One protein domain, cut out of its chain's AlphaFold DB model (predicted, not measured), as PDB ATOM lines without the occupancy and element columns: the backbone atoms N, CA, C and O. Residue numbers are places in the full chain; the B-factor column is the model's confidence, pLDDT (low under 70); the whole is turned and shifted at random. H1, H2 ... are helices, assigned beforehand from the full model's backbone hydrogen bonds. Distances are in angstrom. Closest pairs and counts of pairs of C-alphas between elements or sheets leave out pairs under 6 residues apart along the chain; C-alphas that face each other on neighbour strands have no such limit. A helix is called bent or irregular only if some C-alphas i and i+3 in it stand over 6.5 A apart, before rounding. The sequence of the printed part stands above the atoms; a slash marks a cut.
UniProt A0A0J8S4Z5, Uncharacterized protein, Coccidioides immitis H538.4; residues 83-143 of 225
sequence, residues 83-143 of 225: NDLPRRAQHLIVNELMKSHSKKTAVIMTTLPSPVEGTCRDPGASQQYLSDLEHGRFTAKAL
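This is residues 83 to 143 of the 225 residues of an uncharacterized protein of Coccidioides immitis H538.4 (UniProt A0A0J8S4Z5). Two helices, H1 and H2, run the same way but are offset lengthwise, the last part of H2 meeting the first part of H1, while the short H3 follows H2 past that meeting place. A long strand-free stretch, residues 102 to 122, runs back along the length of the domain from the end of H1 to the start of H2. The printed part has 61 residues with three named helices, in the order H1, H2, H3, and no named strand; the class is all helix. It is only just loose, close to compact, with a radius of gyration of the C-alphas of 13.0 A, and only just flat, spanning 40 by 27 by 14 A.

H1, residues 87 to 101, is the longest helix. With residues 88 to 92 alone it touches residues 132 to 135 of H2, residues 123 to 135; the closest C-alphas are those of His 91 and His 135, 7.3 A apart. These two helices run the same way at a shallow tilt of 31 degrees. With residues 95 to 99 alone, H1 only just touches H3, residues 138 to 143, with 3 pairs of C-alphas within 8 A; the closest, those of Asn 95 and Phe 138, are 5.9 A apart. H2 and H3 are close but not clearly touching, at a steep tilt of 61 degrees; their closest C-alphas, of Leu 133 and Thr 139, are 8.0 A apart. In H1 and H2 every O i to N i+4 pair is within hydrogen-bond range; in H3 0 of 2 are, and 0 of 3 O i to N i+3 pairs.

H1 begins at C-alpha 87 (187.142, 102.049, 160.221) and measures 21.3 A. H2 begins at C-alpha 123 (196.846, 110.431, 144.726) and measures 18.2 A. H3, 8.9 A long, ends at C-alpha 143 (184.775, 85.480, 143.797); it is only just irregular, C-alphas 139 and 142 being 6.9 A apart.

The two C-alphas farthest apart, of Lys 104 and Arg 121, are 40.1 A apart. The link from H1 to H2 is long, with 21 residues, and that from H2 to H3 is tight. The printed part has no cut. Its mean pLDDT is 77.9, and residues 135 to 143 are under 70.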
ATOM      1  N   ASN A  83     179.880 101.292 165.314       84.69
ATOM      2  CA  ASN A  83     180.123 102.606 164.715       84.69
ATOM      3  C   ASN A  83     181.204 103.433 165.434       84.69
ATOM      4  O   ASN A  83     181.774 104.328 164.815       84.69
ATOM      5  N   ASP A  84     181.514 103.120 166.694       86.06
ATOM      6  CA  ASP A  84     182.498 103.853 167.505       86.06
ATOM      7  C   ASP A  84     183.925 103.322 167.301       86.06
ATOM      8  O   ASP A  84     184.904 103.883 167.796       86.06
ATOM      9  N   LEU A  85     184.060 102.220 166.561       85.00
ATOM     10  CA  LEU A  85     185.346 101.612 166.262       85.00
ATOM     11  C   LEU A  85     186.031 102.336 165.095       85.00
ATOM     12  O   LEU A  85     185.363 102.747 164.144       85.00
ATOM     13  N   PRO A  86     187.374 102.418 165.075       84.81
ATOM     14  CA  PRO A  86     188.102 102.860 163.892       84.81
ATOM     15  C   PRO A  86     187.690 102.050 162.653       84.81
ATOM     16  O   PRO A  86     187.523 100.832 162.741       84.81
ATOM     17  N   ARG A  87     187.606 102.692 161.475       75.62
ATOM     18  CA  ARG A  87     187.142 102.049 160.221       75.62
ATOM     19  C   ARG A  87     187.831 100.714 159.921       75.62
ATOM     20  O   ARG A  87     187.209  99.784 159.422       75.62
ATOM     21  N   ARG A  88     189.117 100.592 160.264       75.94
ATOM     22  CA  ARG A  88     189.868  99.337 160.106       75.94
ATOM     23  C   ARG A  88     189.297  98.200 160.955       75.94
ATOM     24  O   ARG A  88     189.140  97.096 160.447       75.94
ATOM     25  N   ALA A  89     188.962  98.461 162.216       83.69
ATOM     26  CA  ALA A  89     188.361  97.467 163.100       83.69
ATOM     27  C   ALA A  89     186.952  97.077 162.630       83.69
ATOM     28  O   ALA A  89     186.618  95.894 162.625       83.69
ATOM     29  N   GLN A  90     186.172  98.045 162.138       87.19
ATOM     30  CA  GLN A  90     184.862  97.784 161.539       87.19
ATOM     31  C   GLN A  90     184.960  96.788 160.377       87.19
ATOM     32  O   GLN A  90     184.281  95.761 160.370       87.19
ATOM     33  N   HIS A  91     185.873  97.029 159.432       80.31
ATOM     34  CA  HIS A  91     186.083  96.119 158.305       80.31
ATOM     35  C   HIS A  91     186.541  94.724 158.746       80.31
ATOM     36  O   HIS A  91     186.099  93.738 158.165       80.31
ATOM     37  N   LEU A  92     187.382  94.605 159.781       83.88
ATOM     38  CA  LEU A  92     187.812  93.300 160.300       83.88
ATOM     39  C   LEU A  92     186.646  92.477 160.855       83.88
ATOM     40  O   LEU A  92     186.558  91.281 160.578       83.88
ATOM     41  N   ILE A  93     185.738  93.119 161.589       86.75
ATOM     42  CA  ILE A  93     184.552  92.461 162.145       86.75
ATOM     43  C   ILE A  93     183.634  91.986 161.017       86.75
ATOM     44  O   ILE A  93     183.248  90.818 160.991       86.75
ATOM     45  N   VAL A  94     183.323  92.853 160.047       85.62
ATOM     46  CA  VAL A  94     182.459  92.480 158.914       85.62
ATOM     47  C   VAL A  94     183.115  91.382 158.072       85.62
ATOM     48  O   VAL A  94     182.442  90.443 157.661       85.62
ATOM     49  N   ASN A  95     184.434  91.434 157.873       83.00
ATOM     50  CA  ASN A  95     185.188  90.386 157.186       83.00
ATOM     51  C   ASN A  95     185.047  89.017 157.864       83.00
ATOM     52  O   ASN A  95     184.848  88.021 157.172       83.00
ATOM     53  N   GLU A  96     185.144  88.944 159.193       84.94
ATOM     54  CA  GLU A  96     184.937  87.683 159.917       84.94
ATOM     55  C   GLU A  96     183.491  87.190 159.838       84.94
ATOM     56  O   GLU A  96     183.264  86.008 159.588       84.94
ATOM     57  N   LEU A  97     182.507  88.084 159.953       86.06
ATOM     58  CA  LEU A  97     181.098  87.715 159.786       86.06
ATOM     59  C   LEU A  97     180.809  87.186 158.373       86.06
ATOM     60  O   LEU A  97     180.107  86.188 158.206       86.06
ATOM     61  N   MET A  98     181.403  87.797 157.348       85.69
ATOM     62  CA  MET A  98     181.312  87.290 155.980       85.69
ATOM     63  C   MET A  98     181.964  85.905 155.864       85.69
ATOM     64  O   MET A  98     181.358  84.989 155.319       85.69
ATOM     65  N   LYS A  99     183.156  85.674 156.433       83.38
ATOM     66  CA  LYS A  99     183.779  84.331 156.434       83.38
ATOM     67  C   LYS A  99     182.917  83.275 157.116       83.38
ATOM     68  O   LYS A  99     182.837  82.145 156.628       83.38
ATOM     69  N   SER A 100     182.347  83.599 158.274       86.44
ATOM     70  CA  SER A 100     181.635  82.627 159.100       86.44
ATOM     71  C   SER A 100     180.308  82.210 158.464       86.44
ATOM     72  O   SER A 100     179.991  81.017 158.478       86.44
ATOM     73  N   HIS A 101     179.589  83.150 157.842       84.62
ATOM     74  CA  HIS A 101     178.251  82.926 157.292       84.62
ATOM     75  C   HIS A 101     178.216  82.649 155.781       84.62
ATOM     76  O   HIS A 101     177.254  82.054 155.300       84.62
ATOM     77  N   SER A 102     179.269  82.978 155.026       86.69
ATOM     78  CA  SER A 102     179.300  82.818 153.560       86.69
ATOM     79  C   SER A 102     180.036  81.560 153.074       86.69
ATOM     80  O   SER A 102     180.423  81.469 151.911       86.69
ATOM     81  N   LYS A 103     180.212  80.536 153.925       85.38
ATOM     82  CA  LYS A 103     180.931  79.290 153.559       85.38
ATOM     83  C   LYS A 103     180.298  78.509 152.398       85.38
ATOM     84  O   LYS A 103     180.998  77.761 151.726       85.38
ATOM     85  N   LYS A 104     178.981  78.636 152.197       85.06
ATOM     86  CA  LYS A 104     178.204  77.894 151.182       85.06
ATOM     87  C   LYS A 104     177.646  78.786 150.069       85.06
ATOM     88  O   LYS A 104     176.853  78.324 149.257       85.06
ATOM     89  N   THR A 105     178.019  80.062 150.034       83.00
ATOM     90  CA  THR A 105     177.532  81.007 149.022       83.00
ATOM     91  C   THR A 105     178.564  81.139 147.914       83.00
ATOM     92  O   THR A 105     179.720  81.452 148.190       83.00
ATOM     93  N   ALA A 106     178.153  80.939 146.662       81.81
ATOM     94  CA  ALA A 106     179.040  81.111 145.511       81.81
ATOM     95  C   ALA A 106     179.407  82.587 145.259       81.81
ATOM     96  O   ALA A 106     180.468  82.874 144.711       81.81
ATOM     97  N   VAL A 107     178.535  83.519 145.661       82.31
ATOM     98  CA  VAL A 107     178.692  84.964 145.448       82.31
ATOM     99  C   VAL A 107     178.294  85.714 146.718       82.31
ATOM    100  O   VAL A 107     177.283  85.390 147.337       82.31
ATOM    101  N   ILE A 108     179.080  86.730 147.084       80.56
ATOM    102  CA  ILE A 108     178.750  87.701 148.134       80.56
ATOM    103  C   ILE A 108     178.580  89.055 147.450       80.56
ATOM    104  O   ILE A 108     179.489  89.516 146.761       80.56
ATOM    105  N   MET A 109     177.421  89.684 147.632       79.50
ATOM    106  CA  MET A 109     177.177  91.052 147.179       79.50
ATOM    107  C   MET A 109     177.354  92.000 148.361       79.50
ATOM    108  O   MET A 109     176.697  91.848 149.388       79.50
ATOM    109  N   THR A 110     178.244  92.975 148.217       80.00
ATOM    110  CA  THR A 110     178.504  93.997 149.234       80.00
ATOM    111  C   THR A 110     178.441  95.372 148.601       80.00
ATOM    112  O   THR A 110     178.981  95.579 147.513       80.00
ATOM    113  N   THR A 111     177.854  96.330 149.303       80.31
ATOM    114  CA  THR A 111     177.936  97.738 148.917       80.31
ATOM    115  C   THR A 111     179.341  98.258 149.185       80.31
ATOM    116  O   THR A 111     179.859  98.102 150.292       80.31
ATOM    117  N   LEU A 112     179.957  98.889 148.186       81.19
ATOM    118  CA  LEU A 112     181.213  99.595 148.402       81.19
ATOM    119  C   LEU A 112     180.939 100.888 149.184       81.19
ATOM    120  O   LEU A 112     179.955 101.572 148.890       81.19
ATOM    121  N   PRO A 113     181.782 101.236 150.171       78.00
ATOM    122  CA  PRO A 113     181.679 102.528 150.831       78.00
ATOM    123  C   PRO A 113     181.901 103.635 149.798       78.00
ATOM    124  O   PRO A 113     182.821 103.544 148.988       78.00
ATOM    125  N   SER A 114     181.075 104.682 149.817       79.25
ATOM    126  CA  SER A 114     181.281 105.819 148.916       79.25
ATOM    127  C   SER A 114     182.650 106.453 149.190       79.25
ATOM    128  O   SER A 114     182.961 106.717 150.358       79.25
ATOM    129  N   PRO A 115     183.470 106.731 148.161       82.06
ATOM    130  CA  PRO A 115     184.677 107.518 148.354       82.06
ATOM    131  C   PRO A 115     184.302 108.925 148.831       82.06
ATOM    132  O   PRO A 115     183.221 109.438 148.532       82.06
ATOM    133  N   VAL A 116     185.213 109.554 149.572       80.94
ATOM    134  CA  VAL A 116     185.064 110.959 149.971       80.94
ATOM    135  C   VAL A 116     185.200 111.836 148.723       80.94
ATOM    136  O   VAL A 116     185.980 111.526 147.817       80.94
ATOM    137  N   GLU A 117     184.446 112.928 148.645       83.62
ATOM    138  CA  GLU A 117     184.542 113.859 147.519       83.62
ATOM    139  C   GLU A 117     185.982 114.356 147.328       83.62
ATOM    140  O   GLU A 117     186.705 114.620 148.286       83.62
ATOM    141  N   GLY A 118     186.428 114.446 146.076       81.31
ATOM    142  CA  GLY A 118     187.791 114.876 145.761       81.31
ATOM    143  C   GLY A 118     188.873 113.804 145.932       81.31
ATOM    144  O   GLY A 118     190.005 114.066 145.539       81.31
ATOM    145  N   THR A 119     188.545 112.586 146.392       84.19
ATOM    146  CA  THR A 119     189.511 111.467 146.475       84.19
ATOM    147  C   THR A 119     190.223 111.227 145.138       84.19
ATOM    148  O   THR A 119     191.418 110.972 145.122       84.19
ATOM    149  N   CYS A 120     189.529 111.386 144.004       78.75
ATOM    150  CA  CYS A 120     190.104 111.208 142.665       78.75
ATOM    151  C   CYS A 120     191.132 112.278 142.255       78.75
ATOM    152  O   CYS A 120     191.855 112.077 141.283       78.75
ATOM    153  N   ARG A 121     191.177 113.418 142.954       84.75
ATOM    154  CA  ARG A 121     192.099 114.525 142.662       84.75
ATOM    155  C   ARG A 121     193.386 114.442 143.475       84.75
ATOM    156  O   ARG A 121     194.362 115.081 143.099       84.75
ATOM    157  N   ASP A 122     193.388 113.662 144.554       88.81
ATOM    158  CA  ASP A 122     194.552 113.459 145.408       88.81
ATOM    159  C   ASP A 122     195.059 112.006 145.313       88.81
ATOM    160  O   ASP A 122     194.344 111.069 145.700       88.81
ATOM    161  N   PRO A 123     196.290 111.776 144.819       88.75
ATOM    162  CA  PRO A 123     196.846 110.431 144.726       88.75
ATOM    163  C   PRO A 123     196.999 109.764 146.101       88.75
ATOM    164  O   PRO A 123     196.847 108.546 146.196       88.75
ATOM    165  N   GLY A 124     197.244 110.533 147.171       89.81
ATOM    166  CA  GLY A 124     197.371 110.004 148.531       89.81
ATOM    167  C   GLY A 124     196.053 109.444 149.068       89.81
ATOM    168  O   GLY A 124     195.983 108.284 149.478       89.81
ATOM    169  N   ALA A 125     194.981 110.231 148.998       80.25
ATOM    170  CA  ALA A 125     193.634 109.826 149.385       80.25
ATOM    171  C   ALA A 125     193.121 108.657 148.533       80.25
ATOM    172  O   ALA A 125     192.502 107.732 149.063       80.25
ATOM    173  N   SER A 126     193.425 108.647 147.229       85.94
ATOM    174  CA  SER A 126     193.117 107.519 146.341       85.94
ATOM    175  C   SER A 126     193.790 106.224 146.803       85.94
ATOM    176  O   SER A 126     193.130 105.192 146.925       85.94
ATOM    177  N   GLN A 127     195.089 106.269 147.116       86.75
ATOM    178  CA  GLN A 127     195.821 105.105 147.625       86.75
ATOM    179  C   GLN A 127     195.277 104.621 148.970       86.75
ATOM    180  O   GLN A 127     195.172 103.414 149.188       86.75
ATOM    181  N   GLN A 128     194.898 105.537 149.860       83.75
ATOM    182  CA  GLN A 128     194.298 105.186 151.147       83.75
ATOM    183  C   GLN A 128     192.930 104.520 150.979       83.75
ATOM    184  O   GLN A 128     192.679 103.503 151.619       83.75
ATOM    185  N   TYR A 129     192.075 105.027 150.088       83.25
ATOM    186  CA  TYR A 129     190.780 104.414 149.790       83.25
ATOM    187  C   TYR A 129     190.939 103.000 149.214       83.25
ATOM    188  O   TYR A 129     190.294 102.063 149.684       83.25
ATOM    189  N   LEU A 130     191.853 102.812 148.256       84.06
ATOM    190  CA  LEU A 130     192.158 101.487 147.703       84.06
ATOM    191  C   LEU A 130     192.745 100.545 148.755       84.06
ATOM    192  O   LEU A 130     192.366  99.377 148.803       84.06
ATOM    193  N   SER A 131     193.616 101.057 149.625       82.25
ATOM    194  CA  SER A 131     194.153 100.294 150.749       82.25
ATOM    195  C   SER A 131     193.025  99.863 151.684       82.25
ATOM    196  O   SER A 131     192.946  98.693 152.035       82.25
ATOM    197  N   ASP A 132     192.115 100.757 152.065       76.62
ATOM    198  CA  ASP A 132     190.985 100.434 152.943       76.62
ATOM    199  C   ASP A 132     190.054  99.375 152.312       76.62
ATOM    200  O   ASP A 132     189.648  98.432 152.999       76.62
ATOM    201  N   LEU A 133     189.796  99.451 150.999       75.69
ATOM    202  CA  LEU A 133     189.068  98.415 150.251       75.69
ATOM    203  C   LEU A 133     189.821  97.077 150.208       75.69
ATOM    204  O   LEU A 133     189.216  96.017 150.368       75.69
ATOM    205  N   GLU A 134     191.142  97.109 150.020       74.94
ATOM    206  CA  GLU A 134     191.993  95.920 150.035       74.94
ATOM    207  C   GLU A 134     192.026  95.271 151.423       74.94
ATOM    208  O   GLU A 134     192.044  94.048 151.528       74.94
ATOM    209  N   HIS A 135     191.988  96.043 152.508       66.25
ATOM    210  CA  HIS A 135     191.858  95.491 153.857       66.25
ATOM    211  C   HIS A 135     190.436  94.950 154.113       66.25
ATOM    212  O   HIS A 135     190.269  93.979 154.853       66.25
ATOM    213  N   GLY A 136     189.417  95.466 153.417       59.47
ATOM    214  CA  GLY A 136     188.068  94.891 153.283       59.47
ATOM    215  C   GLY A 136     187.989  93.656 152.367       59.47
ATOM    216  O   GLY A 136     186.986  93.441 151.690       59.47
ATOM    217  N   ARG A 137     189.053  92.842 152.316       55.38
ATOM    218  CA  ARG A 137     189.364  91.832 151.280       55.38
ATOM    219  C   ARG A 137     188.379  90.670 151.089       55.38
ATOM    220  O   ARG A 137     188.680  89.747 150.328       55.38
ATOM    221  N   PHE A 138     187.214  90.703 151.722       47.16
ATOM    222  CA  PHE A 138     186.103  89.805 151.406       47.16
ATOM    223  C   PHE A 138     185.291  90.243 150.191       47.16
ATOM    224  O   PHE A 138     184.661  89.394 149.570       47.16
ATOM    225  N   THR A 139     185.386  91.503 149.771       47.09
ATOM    226  CA  THR A 139     184.657  91.999 148.593       47.09
ATOM    227  C   THR A 139     185.233  91.502 147.259       47.09
ATOM    228  O   THR A 139     184.489  91.352 146.297       47.09
ATOM    229  N   ALA A 140     186.526  91.156 147.188       40.72
ATOM    230  CA  ALA A 140     187.161  90.726 145.930       40.72
ATOM    231  C   ALA A 140     187.659  89.268 145.917       40.72
ATOM    232  O   ALA A 140     187.749  88.652 144.855       40.72
ATOM    233  N   LYS A 141     188.005  88.679 147.071       38.69
ATOM    234  CA  LYS A 141     188.710  87.380 147.100       38.69
ATOM    235  C   LYS A 141     187.785  86.158 147.176       38.69
ATOM    236  O   LYS A 141     188.219  85.063 146.821       38.69
ATOM    237  N   ALA A 142     186.522  86.333 147.576       39.62
ATOM    238  CA  ALA A 142     185.525  85.256 147.589       39.62
ATOM    239  C   ALA A 142     185.066  84.847 146.173       39.62
ATOM    240  O   ALA A 142     184.760  83.681 145.948       39.62
ATOM    241  N   LEU A 143     185.128  85.758 145.197       43.56
ATOM    242  CA  LEU A 143     184.775  85.480 143.797       43.56
ATOM    243  C   LEU A 143     185.751  84.525 143.085       43.56
ATOM    244  O   LEU A 143     185.378  83.885 142.109       43.56
TER     245      LEU A 143